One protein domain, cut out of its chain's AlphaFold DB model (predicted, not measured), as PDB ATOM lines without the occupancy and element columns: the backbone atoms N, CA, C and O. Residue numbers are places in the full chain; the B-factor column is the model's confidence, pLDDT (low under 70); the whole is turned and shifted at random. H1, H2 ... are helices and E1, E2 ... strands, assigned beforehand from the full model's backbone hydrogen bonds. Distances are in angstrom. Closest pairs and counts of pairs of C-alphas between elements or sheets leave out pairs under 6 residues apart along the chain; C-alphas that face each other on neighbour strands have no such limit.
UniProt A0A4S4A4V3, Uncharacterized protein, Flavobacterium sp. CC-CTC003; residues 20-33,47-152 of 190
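What this domain is: This is residues 20 to 33 and 47 to 152 of the 190 residues of an uncharacterized protein of Flavobacterium sp. CC-CTC003 (UniProt A0A4S4A4V3). A strongly twisted four-stranded sheet is covered on one face by the helical hairpin H2 and H3, making two layers, while the short helix H1 sits near the ends of E1 and E2. The 120 printed residues hold E1, H1, E2, E3, E4, H2 and H3 along the chain, a mixed class of helices and strands. The sheet's order is E1, E2, E3, E4, antiparallel throughout. The whole is compact, with a radius of gyration of the C-alphas of 14.2 A and spans of 37 by 37 by 31 A.

Where its parts are: Residues 20 to 33 have no named element. E1, residues 51 to 55, begins at C-alpha 51 (209.108, 169.841, 179.114). H1 is residues 57 to 64. E2, residues 73 to 84, is 28.4 A long and bends by 72 degrees at residue 81. E3, residues 91 to 99, is 25.2 A long, and E4 is residues 105 to 108. H2, residues 111 to 125, is 20.6 A long. H3, residues 132 to 147, is 22.2 A long and ends at C-alpha 147 (194.545, 163.862, 172.090).

How they stand to each other: N 53 and O 75 of E1 and E2 are within hydrogen-bond range at 2.8 A. E2, E3 and E4 form a meander, each strand the antiparallel neighbour of the one before, with N 94 and O 81 at 2.9 A and N 97 and O 106 at 2.8 A. H2 runs across the strands, over E1, at a height over the sheet of 6.7 A. H2 and H3 touch, with C-alphas 118 and 142 closest at 5.2 A, at a shallow tilt of 4 degrees, opposite ways. H1 and H2 only just touch, with 3 pairs of C-alphas within 8 A, the closest being Ile 63 and Glu 113 at 6.8 A. H1 and H3 are apart. In H1, H2 and H3 every O i to N i+4 pair is within hydrogen-bond range.

The domain as a whole: The C-alphas of Gln 21 and Asp 68, the two farthest apart, are 42.3 A apart. Residues 34 to 46 are not printed, and C-alphas 33 and 47 are 16.5 A apart across this cut. No link between named elements is long. The pLDDT is under 70 in residues 20 to 33, 47 to 49 and 148 to 152.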
ATOM      1  N   LEU A  20     191.353 170.094 161.802       42.69
ATOM      2  CA  LEU A  20     191.334 171.537 161.511       42.69
ATOM      3  C   LEU A  20     190.800 172.356 162.700       42.69
ATOM      4  O   LEU A  20     190.984 173.566 162.736       42.69
ATOM      5  N   GLN A  21     190.148 171.701 163.670       48.38
ATOM      6  CA  GLN A  21     189.707 172.316 164.930       48.38
ATOM      7  C   GLN A  21     190.741 172.178 166.060       48.38
ATOM      8  O   GLN A  21     190.621 172.843 167.086       48.38
ATOM      9  N   VAL A  22     191.738 171.298 165.909       44.88
ATOM     10  CA  VAL A  22     192.883 171.231 166.822       44.88
ATOM     11  C   VAL A  22     193.846 172.322 166.379       44.88
ATOM     12  O   VAL A  22     194.361 172.244 165.267       44.88
ATOM     13  N   GLU A  23     194.052 173.338 167.220       44.91
ATOM     14  CA  GLU A  23     195.046 174.394 166.998       44.91
ATOM     15  C   GLU A  23     196.339 173.781 166.438       44.91
ATOM     16  O   GLU A  23     196.953 172.902 167.051       44.91
ATOM     17  N   GLN A  24     196.684 174.168 165.207       41.09
ATOM     18  CA  GLN A  24     197.799 173.594 164.469       41.09
ATOM     19  C   GLN A  24     199.098 173.803 165.254       41.09
ATOM     20  O   GLN A  24     199.563 174.925 165.405       41.09
ATOM     21  N   GLY A  25     199.692 172.702 165.719       45.62
ATOM     22  CA  GLY A  25     201.019 172.692 166.326       45.62
ATOM     23  C   GLY A  25     201.070 173.372 167.692       45.62
ATOM     24  O   GLY A  25     201.449 174.534 167.811       45.62
ATOM     25  N   PHE A  26     200.801 172.611 168.753       46.94
ATOM     26  CA  PHE A  26     201.241 173.017 170.081       46.94
ATOM     27  C   PHE A  26     202.763 172.820 170.155       46.94
ATOM     28  O   PHE A  26     203.277 171.752 170.500       46.94
ATOM     29  N   LEU A  27     203.512 173.861 169.795       46.34
ATOM     30  CA  LEU A  27     204.789 174.086 170.455       46.34
ATOM     31  C   LEU A  27     204.474 174.300 171.936       46.34
ATOM     32  O   LEU A  27     203.473 174.944 172.254       46.34
ATOM     33  N   PHE A  28     205.334 173.838 172.840       50.72
ATOM     34  CA  PHE A  28     205.371 174.372 174.201       50.72
ATOM     35  C   PHE A  28     205.830 175.839 174.157       50.72
ATOM     36  O   PHE A  28     206.868 176.215 174.683       50.72
ATOM     37  N   ARG A  29     205.059 176.699 173.488       44.12
ATOM     38  CA  ARG A  29     205.085 178.134 173.695       44.12
ATOM     39  C   ARG A  29     204.263 178.348 174.945       44.12
ATOM     40  O   ARG A  29     203.073 178.635 174.886       44.12
ATOM     41  N   PHE A  30     204.898 178.132 176.089       40.88
ATOM     42  CA  PHE A  30     204.467 178.877 177.253       40.88
ATOM     43  C   PHE A  30     204.492 180.361 176.856       40.88
ATOM     44  O   PHE A  30     205.542 180.829 176.406       40.88
ATOM     45  N   PRO A  31     203.375 181.095 176.958       37.03
ATOM     46  CA  PRO A  31     203.451 182.542 176.976       37.03
ATOM     47  C   PRO A  31     204.118 182.881 178.307       37.03
ATOM     48  O   PRO A  31     203.472 182.792 179.351       37.03
ATOM     49  N   PHE A  32     205.425 183.142 178.305       45.59
ATOM     50  CA  PHE A  32     206.082 183.564 179.533       45.59
ATOM     51  C   PHE A  32     206.100 185.095 179.615       45.59
ATOM     52  O   PHE A  32     206.606 185.737 178.694       45.59
ATOM     53  N   PRO A  33     205.600 185.666 180.730       43.75
ATOM     54  CA  PRO A  33     205.674 187.095 181.062       43.75
ATOM     55  C   PRO A  33     207.091 187.689 180.994       43.75
ATOM     56  O   PRO A  33     207.264 188.904 180.970       43.75
ATOM     57  N   HIS A  47     218.227 177.837 174.497       51.94
ATOM     58  CA  HIS A  47     216.999 177.681 173.705       51.94
ATOM     59  C   HIS A  47     216.232 176.358 173.950       51.94
ATOM     60  O   HIS A  47     215.308 176.034 173.198       51.94
ATOM     61  N   ASP A  48     216.567 175.594 174.997       56.59
ATOM     62  CA  ASP A  48     215.924 174.318 175.336       56.59
ATOM     63  C   ASP A  48     214.613 174.508 176.097       56.59
ATOM     64  O   ASP A  48     214.493 174.303 177.302       56.59
ATOM     65  N   ARG A  49     213.581 174.899 175.350       69.50
ATOM     66  CA  ARG A  49     212.200 175.034 175.841       69.50
ATOM     67  C   ARG A  49     211.461 173.701 175.807       69.50
ATOM     68  O   ARG A  49     210.406 173.568 175.189       69.50
ATOM     69  N   THR A  50     212.046 172.697 176.435       83.75
ATOM     70  CA  THR A  50     211.472 171.358 176.526       83.75
ATOM     71  C   THR A  50     210.754 171.150 177.853       83.75
ATOM     72  O   THR A  50     211.186 171.659 178.884       83.75
ATOM     73  N   VAL A  51     209.692 170.341 177.860       86.94
ATOM     74  CA  VAL A  51     209.108 169.841 179.114       86.94
ATOM     75  C   VAL A  51     209.800 168.547 179.500       86.94
ATOM     76  O   VAL A  51     209.603 167.519 178.852       86.94
ATOM     77  N   ASP A  52     210.595 168.596 180.560       90.88
ATOM     78  CA  ASP A  52     211.331 167.431 181.029       90.88
ATOM     79  C   ASP A  52     210.406 166.377 181.623       90.88
ATOM     80  O   ASP A  52     209.577 166.640 182.504       90.88
ATOM     81  N   ILE A  53     210.600 165.154 181.146       93.25
ATOM     82  CA  ILE A  53     209.971 163.951 181.661       93.25
ATOM     83  C   ILE A  53     211.034 162.899 181.959       93.25
ATOM     84  O   ILE A  53     212.149 162.921 181.435       93.25
ATOM     85  N   VAL A  54     210.664 161.961 182.820       93.88
ATOM     86  CA  VAL A  54     211.527 160.858 183.232       93.88
ATOM     87  C   VAL A  54     210.969 159.594 182.607       93.88
ATOM     88  O   VAL A  54     209.764 159.349 182.679       93.88
ATOM     89  N   ILE A  55     211.842 158.818 181.975       93.25
ATOM     90  CA  ILE A  55     211.497 157.548 181.347       93.25
ATOM     91  C   ILE A  55     212.390 156.430 181.869       93.25
ATOM     92  O   ILE A  55     213.602 156.593 182.024       93.25
ATOM     93  N   ASN A  56     211.794 155.263 182.104       93.25
ATOM     94  CA  ASN A  56     212.546 154.066 182.455       93.25
ATOM     95  C   ASN A  56     213.376 153.561 181.271       93.25
ATOM     96  O   ASN A  56     212.945 153.651 180.117       93.25
ATOM     97  N   LYS A  57     214.518 152.929 181.571       90.94
ATOM     98  CA  LYS A  57     215.405 152.308 180.574       90.94
ATOM     99  C   LYS A  57     214.657 151.409 179.589       90.94
ATOM    100  O   LYS A  57     214.845 151.536 178.389       90.94
ATOM    101  N   SER A  58     213.776 150.538 180.081       91.19
ATOM    102  CA  SER A  58     213.037 149.587 179.239       91.19
ATOM    103  C   SER A  58     212.143 150.268 178.200       91.19
ATOM    104  O   SER A  58     212.035 149.795 177.072       91.19
ATOM    105  N   VAL A  59     211.510 151.387 178.563       92.00
ATOM    106  CA  VAL A  59     210.668 152.166 177.647       92.00
ATOM    107  C   VAL A  59     211.529 152.977 176.690       92.00
ATOM    108  O   VAL A  59     211.237 153.004 175.497       92.00
ATOM    109  N   ARG A  60     212.614 153.581 177.188       90.62
ATOM    110  CA  ARG A  60     213.587 154.298 176.362       90.62
ATOM    111  C   ARG A  60     214.152 153.393 175.275       90.62
ATOM    112  O   ARG A  60     214.039 153.727 174.106       90.62
ATOM    113  N   ASP A  61     214.700 152.245 175.662       90.62
ATOM    114  CA  ASP A  61     215.382 151.333 174.743       90.62
ATOM    115  C   ASP A  61     214.416 150.774 173.690       90.62
ATOM    116  O   ASP A  61     214.796 150.545 172.544       90.62
ATOM    117  N   LYS A  62     213.138 150.613 174.056       90.12
ATOM    118  CA  LYS A  62     212.082 150.175 173.141       90.12
ATOM    119  C   LYS A  62     211.717 151.218 172.080       90.12
ATOM    120  O   LYS A  62     211.331 150.827 170.986       90.12
ATOM    121  N   ILE A  63     211.778 152.507 172.414       88.75
ATOM    122  CA  ILE A  63     211.288 153.596 171.553       88.75
ATOM    123  C   ILE A  63     212.437 154.280 170.805       88.75
ATOM    124  O   ILE A  63     212.331 154.557 169.615       88.75
ATOM    125  N   PHE A  64     213.537 154.559 171.498       86.12
ATOM    126  CA  PHE A  64     214.674 155.324 170.979       86.12
ATOM    127  C   PHE A  64     215.876 154.439 170.620       86.12
ATOM    128  O   PHE A  64     216.853 154.933 170.066       86.12
ATOM    129  N   GLY A  65     215.794 153.133 170.895       85.06
ATOM    130  CA  GLY A  65     216.874 152.174 170.672       85.06
ATOM    131  C   GLY A  65     217.760 151.972 171.901       85.06
ATOM    132  O   GLY A  65     217.774 152.777 172.834       85.06
ATOM    133  N   ALA A  66     218.485 150.851 171.916       78.81
ATOM    134  CA  ALA A  66     219.349 150.484 173.029       78.81
ATOM    135  C   ALA A  66     220.480 151.507 173.208       78.81
ATOM    136  O   ALA A  66     221.224 151.799 172.275       78.81
ATOM    137  N   CYS A  67     220.620 152.012 174.431       71.44
ATOM    138  CA  CYS A  67     221.723 152.877 174.823       71.44
ATOM    139  C   CYS A  67     222.418 152.285 176.057       71.44
ATOM    140  O   CYS A  67     221.752 151.795 176.977       71.44
ATOM    141  N   ASP A  68     223.748 152.385 176.120       76.31
ATOM    142  CA  ASP A  68     224.572 151.861 177.227       76.31
ATOM    143  C   ASP A  68     224.262 152.508 178.589       76.31
ATOM    144  O   ASP A  68     224.694 152.047 179.646       76.31
ATOM    145  N   ARG A  69     223.444 153.560 178.591       75.75
ATOM    146  CA  ARG A  69     222.968 154.247 179.789       75.75
ATOM    147  C   ARG A  69     222.130 153.322 180.672       75.75
ATOM    148  O   ARG A  69     221.123 152.752 180.236       75.75
ATOM    149  N   GLN A  70     222.511 153.225 181.940       76.00
ATOM    150  CA  GLN A  70     221.745 152.526 182.970       76.00
ATOM    151  C   GLN A  70     220.744 153.465 183.655       76.00
ATOM    152  O   GLN A  70     220.970 154.668 183.731       76.00
ATOM    153  N   GLY A  71     219.647 152.902 184.168       80.81
ATOM    154  CA  GLY A  71     218.667 153.634 184.974       80.81
ATOM    155  C   GLY A  71     217.681 154.505 184.188       80.81
ATOM    156  O   GLY A  71     217.488 154.349 182.981       80.81
ATOM    157  N   GLU A  72     217.002 155.389 184.914       85.69
ATOM    158  CA  GLU A  72     216.057 156.354 184.356       85.69
ATOM    159  C   GLU A  72     216.781 157.410 183.509       85.69
ATOM    160  O   GLU A  72     217.944 157.739 183.735       85.69
ATOM    161  N   SER A  73     216.101 157.949 182.502       86.44
ATOM    162  CA  SER A  73     216.639 159.007 181.646       86.44
ATOM    163  C   SER A  73     215.693 160.193 181.594       86.44
ATOM    164  O   SER A  73     214.473 160.023 181.578       86.44
ATOM    165  N   LYS A  74     216.272 161.396 181.556       89.56
ATOM    166  CA  LYS A  74     215.531 162.634 181.324       89.56
ATOM    167  C   LYS A  74     215.472 162.906 179.830       89.56
ATOM    168  O   LYS A  74     216.511 163.014 179.182       89.56
ATOM    169  N   ILE A  75     214.260 163.026 179.308       91.50
ATOM    170  CA  ILE A  75     214.019 163.484 177.943       91.50
ATOM    171  C   ILE A  75     213.096 164.692 177.985       91.50
ATOM    172  O   ILE A  75     212.188 164.769 178.812       91.50
ATOM    173  N   GLY A  76     213.325 165.632 177.087       91.00
ATOM    174  CA  GLY A  76     212.510 166.815 176.928       91.00
ATOM    175  C   GLY A  76     211.441 166.610 175.869       91.00
ATOM    176  O   GLY A  76     211.757 166.247 174.741       91.00
ATOM    177  N   ILE A  77     210.177 166.884 176.178       90.56
ATOM    178  CA  ILE A  77     209.142 167.038 175.152       90.56
ATOM    179  C   ILE A  77     209.364 168.397 174.488       90.56
ATOM    180  O   ILE A  77     209.139 169.432 175.111       90.56
ATOM    181  N   ALA A  78     209.812 168.402 173.236       87.81
ATOM    182  CA  ALA A  78     210.138 169.627 172.511       87.81
ATOM    183  C   ALA A  78     208.906 170.240 171.833       87.81
ATOM    184  O   ALA A  78     208.673 171.445 171.916       87.81
ATOM    185  N   MET A  79     208.102 169.426 171.142       86.12
ATOM    186  CA  MET A  79     206.918 169.910 170.423       86.12
ATOM    187  C   MET A  79     205.986 168.776 169.997       86.12
ATOM    188  O   MET A  79     206.375 167.609 169.955       86.12
ATOM    189  N   GLN A  80     204.774 169.151 169.589       83.94
ATOM    190  CA  GLN A  80     203.870 168.301 168.830       83.94
ATOM    191  C   GLN A  80     203.579 168.948 167.469       83.94
ATOM    192  O   GLN A  80     203.168 170.108 167.411       83.94
ATOM    193  N   LYS A  81     203.798 168.219 166.368       84.06
ATOM    194  CA  LYS A  81     203.684 168.771 165.010       84.06
ATOM    195  C   LYS A  81     202.840 167.905 164.067       84.06
ATOM    196  O   LYS A  81     202.936 166.678 164.128       84.06
ATOM    197  N   PRO A  82     202.043 168.520 163.176       83.06
ATOM    198  CA  PRO A  82     201.256 167.792 162.185       83.06
ATOM    199  C   PRO A  82     202.160 167.169 161.120       83.06
ATOM    200  O   PRO A  82     203.000 167.853 160.534       83.06
ATOM    201  N   VAL A  83     201.997 165.872 160.872       85.75
ATOM    202  CA  VAL A  83     202.719 165.117 159.838       85.75
ATOM    203  C   VAL A  83     201.822 164.035 159.239       85.75
ATOM    204  O   VAL A  83     200.796 163.674 159.810       85.75
ATOM    205  N   HIS A  84     202.244 163.477 158.108       85.38
ATOM    206  CA  HIS A  84     201.760 162.176 157.655       85.38
ATOM    207  C   HIS A  84     202.694 161.101 158.205       85.38
ATOM    208  O   HIS A  84     203.915 161.192 158.039       85.38
ATOM    209  N   ARG A  85     202.118 160.123 158.897       87.94
ATOM    210  CA  ARG A  85     202.825 159.014 159.522       87.94
ATOM    211  C   ARG A  85     203.481 158.135 158.462       87.94
ATOM    212  O   ARG A  85     202.883 157.832 157.436       87.94
ATOM    213  N   ARG A  86     204.716 157.712 158.713       91.31
ATOM    214  CA  ARG A  86     205.537 156.953 157.759       91.31
ATOM    215  C   ARG A  86     205.023 155.543 157.496       91.31
ATOM    216  O   ARG A  86     205.211 155.050 156.392       91.31
ATOM    217  N   SER A  87     204.426 154.897 158.497       92.38
ATOM    218  CA  SER A  87     204.000 153.497 158.407       92.38
ATOM    219  C   SER A  87     202.776 153.293 157.514       92.38
ATOM    220  O   SER A  87     202.714 152.296 156.802       92.38
ATOM    221  N   ASP A  88     201.822 154.229 157.522       88.56
ATOM    222  CA  ASP A  88     200.538 154.085 156.822       88.56
ATOM    223  C   ASP A  88     200.066 155.337 156.062       88.56
ATOM    224  O   ASP A  88     198.979 155.342 155.486       88.56
ATOM    225  N   GLY A  89     200.857 156.412 156.055       84.81
ATOM    226  CA  GLY A  89     200.523 157.673 155.390       84.81
ATOM    227  C   GLY A  89     199.413 158.474 156.072       84.81
ATOM    228  O   GLY A  89     199.054 159.544 155.580       84.81
ATOM    229  N   GLN A  90     198.855 158.009 157.193       83.56
ATOM    230  CA  GLN A  90     197.762 158.710 157.860       83.56
ATOM    231  C   GLN A  90     198.253 159.977 158.553       83.56
ATOM    232  O   GLN A  90     199.344 160.029 159.115       83.56
ATOM    233  N   PHE A  91     197.416 161.007 158.562       80.00
ATOM    234  CA  PHE A  91     197.708 162.231 159.293       80.00
ATOM    235  C   PHE A  91     197.747 161.984 160.811       80.00
ATOM    236  O   PHE A  91     196.812 161.410 161.375       80.00
ATOM    237  N   CYS A  92     198.791 162.465 161.488       80.88
ATOM    238  CA  CYS A  92     198.892 162.457 162.945       80.88
ATOM    239  C   CYS A  92     199.636 163.689 163.482       80.88
ATOM    240  O   CYS A  92     200.321 164.415 162.757       80.88
ATOM    241  N   LEU A  93     199.501 163.932 164.787       83.38
ATOM    242  CA  LEU A  93     200.279 164.940 165.501       83.38
ATOM    243  C   LEU A  93     201.471 164.276 166.197       83.38
ATOM    244  O   LEU A  93     201.380 163.886 167.363       83.38
ATOM    245  N   ALA A  94     202.582 164.156 165.472       88.88
ATOM    246  CA  ALA A  94     203.799 163.523 165.958       88.88
ATOM    247  C   ALA A  94     204.440 164.309 167.105       88.88
ATOM    248  O   ALA A  94     204.557 165.536 167.057       88.88
ATOM    249  N   LEU A  95     204.902 163.581 168.115       91.31
ATOM    250  CA  LEU A  95     205.653 164.111 169.242       91.31
ATOM    251  C   LEU A  95     207.132 164.149 168.886       91.31
ATOM    252  O   LEU A  95     207.671 163.200 168.314       91.31
ATOM    253  N   VAL A  96     207.788 165.243 169.242       91.31
ATOM    254  CA  VAL A  96     209.230 165.406 169.097       91.31
ATOM    255  C   VAL A  96     209.827 165.542 170.484       91.31
ATOM    256  O   VAL A  96     209.398 166.389 171.271       91.31
ATOM    257  N   PHE A  97     210.822 164.716 170.762       92.12
ATOM    258  CA  PHE A  97     211.568 164.699 172.007       92.12
ATOM    259  C   PHE A  97     213.010 165.098 171.755       92.12
ATOM    260  O   PHE A  97     213.524 164.884 170.660       92.12
ATOM    261  N   LYS A  98     213.649 165.643 172.782       89.12
ATOM    262  CA  LYS A  98     215.078 165.906 172.827       89.12
ATOM    263  C   LYS A  98     215.694 165.108 173.968       89.12
ATOM    264  O   LYS A  98     215.198 165.154 175.093       89.12
ATOM    265  N   ASP A  99     216.759 164.375 173.699       88.25
ATOM    266  CA  ASP A  99     217.593 163.819 174.758       88.25
ATOM    267  C   ASP A  99     218.351 164.958 175.444       88.25
ATOM    268  O   ASP A  99     219.090 165.690 174.787       88.25
ATOM    269  N   GLN A 100     218.191 165.119 176.757       84.25
ATOM    270  CA  GLN A 100     218.833 166.233 177.465       84.25
ATOM    271  C   GLN A 100     220.353 166.083 177.596       84.25
ATOM    272  O   GLN A 100     221.040 167.041 177.934       84.25
ATOM    273  N   LEU A 101     220.892 164.886 177.356       84.56
ATOM    274  CA  LEU A 101     222.319 164.606 177.470       84.56
ATOM    275  C   LEU A 101     223.019 164.627 176.108       84.56
ATOM    276  O   LEU A 101     224.090 165.214 175.999       84.56
ATOM    277  N   THR A 102     222.462 163.976 175.077       83.94
ATOM    278  CA  THR A 102     223.065 164.001 173.723       83.94
ATOM    279  C   THR A 102     222.609 165.187 172.884       83.94
ATOM    280  O   THR A 102     223.264 165.529 171.904       83.94
ATOM    281  N   GLY A 103     221.471 165.791 173.218       83.12
ATOM    282  CA  GLY A 103     220.807 166.775 172.375       83.12
ATOM    283  C   GLY A 103     220.118 166.185 171.142       83.12
ATOM    284  O   GLY A 103     219.579 166.946 170.337       83.12
ATOM    285  N   GLU A 104     220.113 164.857 170.985       86.50
ATOM    286  CA  GLU A 104     219.471 164.187 169.856       86.50
ATOM    287  C   GLU A 104     217.958 164.386 169.870       86.50
ATOM    288  O   GLU A 104     217.321 164.409 170.923       86.50
ATOM    289  N   LEU A 105     217.379 164.507 168.674       89.69
ATOM    290  CA  LEU A 105     215.944 164.654 168.499       89.69
ATOM    291  C   LEU A 105     215.319 163.340 168.050       89.69
ATOM    292  O   LEU A 105     215.697 162.772 167.025       89.69
ATOM    293  N   TYR A 106     214.277 162.923 168.757       92.19
ATOM    294  CA  TYR A 106     213.487 161.751 168.416       92.19
ATOM    295  C   TYR A 106     212.077 162.151 168.023       92.19
ATOM    296  O   TYR A 106     211.488 163.066 168.598       92.19
ATOM    297  N   ARG A 107     211.509 161.446 167.048       92.75
ATOM    298  CA  ARG A 107     210.148 161.682 166.573       92.75
ATOM    299  C   ARG A 107     209.318 160.422 166.742       92.75
ATOM    300  O   ARG A 107     209.681 159.385 166.205       92.75
ATOM    301  N   ILE A 108     208.193 160.557 167.433       93.00
ATOM    302  CA  ILE A 108     207.228 159.488 167.670       93.00
ATOM    303  C   ILE A 108     205.969 159.762 166.856       93.00
ATOM    304  O   ILE A 108     205.345 160.820 166.977       93.00
ATOM    305  N   GLU A 109     205.568 158.788 166.051       92.00
ATOM    306  CA  GLU A 109     204.379 158.861 165.196       92.00
ATOM    307  C   GLU A 109     203.324 157.826 165.582       92.00
ATOM    308  O   GLU A 109     202.151 158.017 165.256       92.00
ATOM    309  N   GLU A 110     203.704 156.761 166.298       91.06
ATOM    310  CA  GLU A 110     202.782 155.676 166.597       91.06
ATOM    311  C   GLU A 110     201.984 155.918 167.888       91.06
ATOM    312  O   GLU A 110     202.551 156.244 168.940       91.06
ATOM    313  N   PRO A 111     200.659 155.670 167.875       88.50
ATOM    314  CA  PRO A 111     199.820 155.824 169.061       88.50
ATOM    315  C   PRO A 111     200.261 154.955 170.243       88.50
ATOM    316  O   PRO A 111     200.085 155.339 171.399       88.50
ATOM    317  N   PHE A 112     200.807 153.767 169.972       91.00
ATOM    318  CA  PHE A 112     201.285 152.858 171.011       91.00
ATOM    319  C   PHE A 112     202.479 153.440 171.778       91.00
ATOM    320  O   PHE A 112     202.500 153.413 173.007       91.00
ATOM    321  N   GLU A 113     203.441 154.022 171.067       92.69
ATOM    322  CA  GLU A 113     204.617 154.661 171.660       92.69
ATOM    323  C   GLU A 113     204.213 155.896 172.472       92.69
ATOM    324  O   GLU A 113     204.644 156.061 173.613       92.69
ATOM    325  N   ALA A 114     203.297 156.715 171.942       90.62
ATOM    326  CA  ALA A 114     202.752 157.864 172.664       90.62
ATOM    327  C   ALA A 114     202.072 157.457 173.986       90.62
ATOM    328  O   ALA A 114     202.253 158.126 175.006       90.62
ATOM    329  N   LYS A 115     201.335 156.335 174.000       91.31
ATOM    330  CA  LYS A 115     200.741 155.762 175.224       91.31
ATOM    331  C   LYS A 115     201.797 155.311 176.227       91.31
ATOM    332  O   LYS A 115     201.641 155.580 177.415       91.31
ATOM    333  N   LEU A 116     202.861 154.653 175.763       93.50
ATOM    334  CA  LEU A 116     203.962 154.239 176.633       93.50
ATOM    335  C   LEU A 116     204.641 155.441 177.289       93.50
ATOM    336  O   LEU A 116     204.885 155.415 178.490       93.50
ATOM    337  N   ILE A 117     204.905 156.515 176.544       93.62
ATOM    338  CA  ILE A 117     205.487 157.726 177.131       93.62
ATOM    339  C   ILE A 117     204.522 158.372 178.130       93.62
ATOM    340  O   ILE A 117     204.931 158.745 179.229       93.62
ATOM    341  N   ALA A 118     203.234 158.471 177.797       91.94
ATOM    342  CA  ALA A 118     202.245 159.028 178.713       91.94
ATOM    343  C   ALA A 118     202.154 158.246 180.034       91.94
ATOM    344  O   ALA A 118     202.017 158.864 181.091       91.94
ATOM    345  N   SER A 119     202.289 156.914 180.009       93.00
ATOM    346  CA  SER A 119     202.320 156.121 181.242       93.00
ATOM    347  C   SER A 119     203.553 156.426 182.097       93.00
ATOM    348  O   SER A 119     203.446 156.457 183.324       93.00
ATOM    349  N   GLN A 120     204.699 156.755 181.485       94.69
ATOM    350  CA  GLN A 120     205.878 157.227 182.224       94.69
ATOM    351  C   GLN A 120     205.619 158.577 182.900       94.69
ATOM    352  O   GLN A 120     205.962 158.748 184.068       94.69
ATOM    353  N   ILE A 121     204.946 159.514 182.224       93.62
ATOM    354  CA  ILE A 121     204.563 160.800 182.830       93.62
ATOM    355  C   ILE A 121     203.673 160.566 184.051       93.62
ATOM    356  O   ILE A 121     203.931 161.116 185.117       93.62
ATOM    357  N   VAL A 122     202.659 159.706 183.927       91.62
ATOM    358  CA  VAL A 122     201.777 159.369 185.053       91.62
ATOM    359  C   VAL A 122     202.580 158.777 186.212       91.62
ATOM    360  O   VAL A 122     202.456 159.232 187.350       91.62
ATOM    361  N   ARG A 123     203.434 157.795 185.922       93.44
ATOM    362  CA  ARG A 123     204.230 157.091 186.928       93.44
ATOM    363  C   ARG A 123     205.184 158.016 187.679       93.44
ATOM    364  O   ARG A 123     205.197 157.989 188.905       93.44
ATOM    365  N   HIS A 124     205.971 158.811 186.958       93.62
ATOM    366  CA  HIS A 124     207.074 159.577 187.543       93.62
ATOM    367  C   HIS A 124     206.678 160.995 187.980       93.62
ATOM    368  O   HIS A 124     207.302 161.528 188.889       93.62
ATOM    369  N   HIS A 125     205.643 161.597 187.379       91.50
ATOM    370  CA  HIS A 125     205.289 163.010 187.595       91.50
ATOM    371  C   HIS A 125     203.875 163.241 188.145       91.50
ATOM    372  O   HIS A 125     203.508 164.381 188.418       91.50
ATOM    373  N   ILE A 126     203.052 162.194 188.302       90.31
ATOM    374  CA  ILE A 126     201.667 162.332 188.789       90.31
ATOM    375  C   ILE A 126     201.417 161.494 190.042       90.31
ATOM    376  O   ILE A 126     200.933 162.044 191.028       90.31
ATOM    377  N   LEU A 127     201.709 160.188 190.037       91.00
ATOM    378  CA  LEU A 127     201.321 159.293 191.142       91.00
ATOM    379  C   LEU A 127     201.890 159.736 192.497       91.00
ATOM    380  O   LEU A 127     201.150 159.781 193.477       91.00
ATOM    381  N   ASN A 128     203.165 160.129 192.521       88.94
ATOM    382  CA  ASN A 128     203.885 160.485 193.747       88.94
ATOM    383  C   ASN A 128     204.083 162.000 193.932       88.94
ATOM    384  O   ASN A 128     204.747 162.415 194.875       88.94
ATOM    385  N   GLU A 129     203.527 162.829 193.042       92.31
ATOM    386  CA  GLU A 129     203.650 164.287 193.133       92.31
ATOM    387  C   GLU A 129     202.702 164.827 194.215       92.31
ATOM    388  O   GLU A 129     201.501 164.525 194.210       92.31
ATOM    389  N   THR A 130     203.227 165.600 195.162       95.56
ATOM    390  CA  THR A 130     202.446 166.186 196.262       95.56
ATOM    391  C   THR A 130     201.876 167.545 195.874       95.56
ATOM    392  O   THR A 130     200.757 167.877 196.279       95.56
ATOM    393  N   ASP A 131     202.597 168.285 195.032       94.94
ATOM    394  CA  ASP A 131     202.194 169.583 194.505       94.94
ATOM    395  C   ASP A 131     201.033 169.429 193.502       94.94
ATOM    396  O   ASP A 131     201.139 168.763 192.466       94.94
ATOM    397  N   GLN A 132     199.891 170.048 193.815       92.19
ATOM    398  CA  GLN A 132     198.688 169.954 192.987       92.19
ATOM    399  C   GLN A 132     198.836 170.662 191.641       92.19
ATOM    400  O   GLN A 132     198.289 170.173 190.648       92.19
ATOM    401  N   ASP A 133     199.586 171.760 191.579       88.00
ATOM    402  CA  ASP A 133     199.759 172.531 190.351       88.00
ATOM    403  C   ASP A 133     200.671 171.784 189.385       88.00
ATOM    404  O   ASP A 133     200.316 171.598 188.217       88.00
ATOM    405  N   ARG A 134     201.781 171.226 189.881       83.62
ATOM    406  CA  ARG A 134     202.657 170.353 189.082       83.62
ATOM    407  C   ARG A 134     201.937 169.094 188.614       83.62
ATOM    408  O   ARG A 134     202.015 168.734 187.438       83.62
ATOM    409  N   LYS A 135     201.174 168.453 189.501       88.88
ATOM    410  CA  LYS A 135     200.355 167.283 189.162       88.88
ATOM    411  C   LYS A 135     199.334 167.603 188.068       88.88
ATOM    412  O   LYS A 135     199.174 166.820 187.127       88.88
ATOM    413  N   LYS A 136     198.629 168.734 188.178       83.50
ATOM    414  CA  LYS A 136     197.661 169.196 187.175       83.50
ATOM    415  C   LYS A 136     198.354 169.500 185.851       83.50
ATOM    416  O   LYS A 136     197.884 169.030 184.818       83.50
ATOM    417  N   PHE A 137     199.485 170.199 185.894       85.81
ATOM    418  CA  PHE A 137     200.302 170.501 184.728       85.81
ATOM    419  C   PHE A 137     200.658 169.222 183.963       85.81
ATOM    420  O   PHE A 137     200.209 169.047 182.833       85.81
ATOM    421  N   TYR A 138     201.348 168.262 184.586       88.56
ATOM    422  CA  TYR A 138     201.744 167.019 183.912       88.56
ATOM    423  C   TYR A 138     200.559 166.159 183.454       88.56
ATOM    424  O   TYR A 138     200.646 165.475 182.430       88.56
ATOM    425  N   ARG A 139     199.416 166.225 184.149       86.06
ATOM    426  CA  ARG A 139     198.173 165.594 183.684       86.06
ATOM    427  C   ARG A 139     197.686 166.214 182.376       86.06
ATOM    428  O   ARG A 139     197.316 165.481 181.460       86.06
ATOM    429  N   GLU A 140     197.694 167.538 182.270       85.12
ATOM    430  CA  GLU A 140     197.323 168.236 181.038       85.12
ATOM    431  C   GLU A 140     198.275 167.898 179.887       85.12
ATOM    432  O   GLU A 140     197.800 167.646 178.777       85.12
ATOM    433  N   ILE A 141     199.583 167.804 180.157       86.69
ATOM    434  CA  ILE A 141     200.596 167.353 179.189       86.69
ATOM    435  C   ILE A 141     200.232 165.977 178.637       86.69
ATOM    436  O   ILE A 141     200.036 165.831 177.429       86.69
ATOM    437  N   ALA A 142     200.075 164.982 179.515       88.00
ATOM    438  CA  ALA A 142     199.763 163.616 179.113       88.00
ATOM    439  C   ALA A 142     198.457 163.561 178.300       88.00
ATOM    440  O   ALA A 142     198.425 163.014 177.197       88.00
ATOM    441  N   CYS A 143     197.388 164.206 178.779       84.19
ATOM    442  CA  CYS A 143     196.120 164.255 178.054       84.19
ATOM    443  C   CYS A 143     196.251 164.903 176.665       84.19
ATOM    444  O   CYS A 143     195.647 164.412 175.712       84.19
ATOM    445  N   ARG A 144     197.013 165.995 176.525       80.19
ATOM    446  CA  ARG A 144     197.217 166.678 175.236       80.19
ATOM    447  C   ARG A 144     197.999 165.823 174.252       80.19
ATOM    448  O   ARG A 144     197.538 165.668 173.123       80.19
ATOM    449  N   MET A 145     199.101 165.215 174.696       85.06
ATOM    450  CA  MET A 145     199.886 164.292 173.872       85.06
ATOM    451  C   MET A 145     198.967 163.255 173.233       85.06
ATOM    452  O   MET A 145     198.962 163.085 172.019       85.06
ATOM    453  N   LEU A 146     198.102 162.649 174.046       83.00
ATOM    454  CA  LEU A 146     197.226 161.553 173.645       83.00
ATOM    455  C   LEU A 146     196.044 162.016 172.780       83.00
ATOM    456  O   LEU A 146     195.614 161.281 171.889       83.00
ATOM    457  N   LYS A 147     195.555 163.248 172.970       76.69
ATOM    458  CA  LYS A 147     194.545 163.862 172.090       76.69
ATOM    459  C   LYS A 147     195.040 164.006 170.656       76.69
ATOM    460  O   LYS A 147     194.230 163.872 169.744       76.69
ATOM    461  N   GLY A 148     196.330 164.267 170.446       66.94
ATOM    462  CA  GLY A 148     196.863 164.480 169.103       66.94
ATOM    463  C   GLY A 148     196.898 163.227 168.228       66.94
ATOM    464  O   GLY A 148     196.896 163.329 167.004       66.94
ATOM    465  N   TYR A 149     196.840 162.043 168.837       68.75
ATOM    466  CA  TYR A 149     196.883 160.783 168.101       68.75
ATOM    467  C   TYR A 149     195.518 160.237 167.705       68.75
ATOM    468  O   TYR A 149     195.529 159.203 167.054       68.75
ATOM    469  N   ARG A 150     194.388 160.883 168.080       58.06
ATOM    470  CA  ARG A 150     192.974 160.532 167.757       58.06
ATOM    471  C   ARG A 150     192.779 159.136 167.148       58.06
ATOM    472  O   ARG A 150     192.195 158.979 166.080       58.06
ATOM    473  N   ALA A 151     193.256 158.112 167.841       46.84
ATOM    474  CA  ALA A 151     193.349 156.781 167.273       46.84
ATOM    475  C   ALA A 151     192.056 156.046 167.596       46.84
ATOM    476  O   ALA A 151     192.085 155.201 168.470       46.84
ATOM    477  N   GLY A 152     190.912 156.426 167.012       42.84
ATOM    478  CA  GLY A 152     189.666 155.638 167.100       42.84
ATOM    479  C   GLY A 152     189.262 155.141 168.504       42.84
ATOM    480  O   GLY A 152     188.559 154.144 168.623       42.84
TER     481      GLY A 152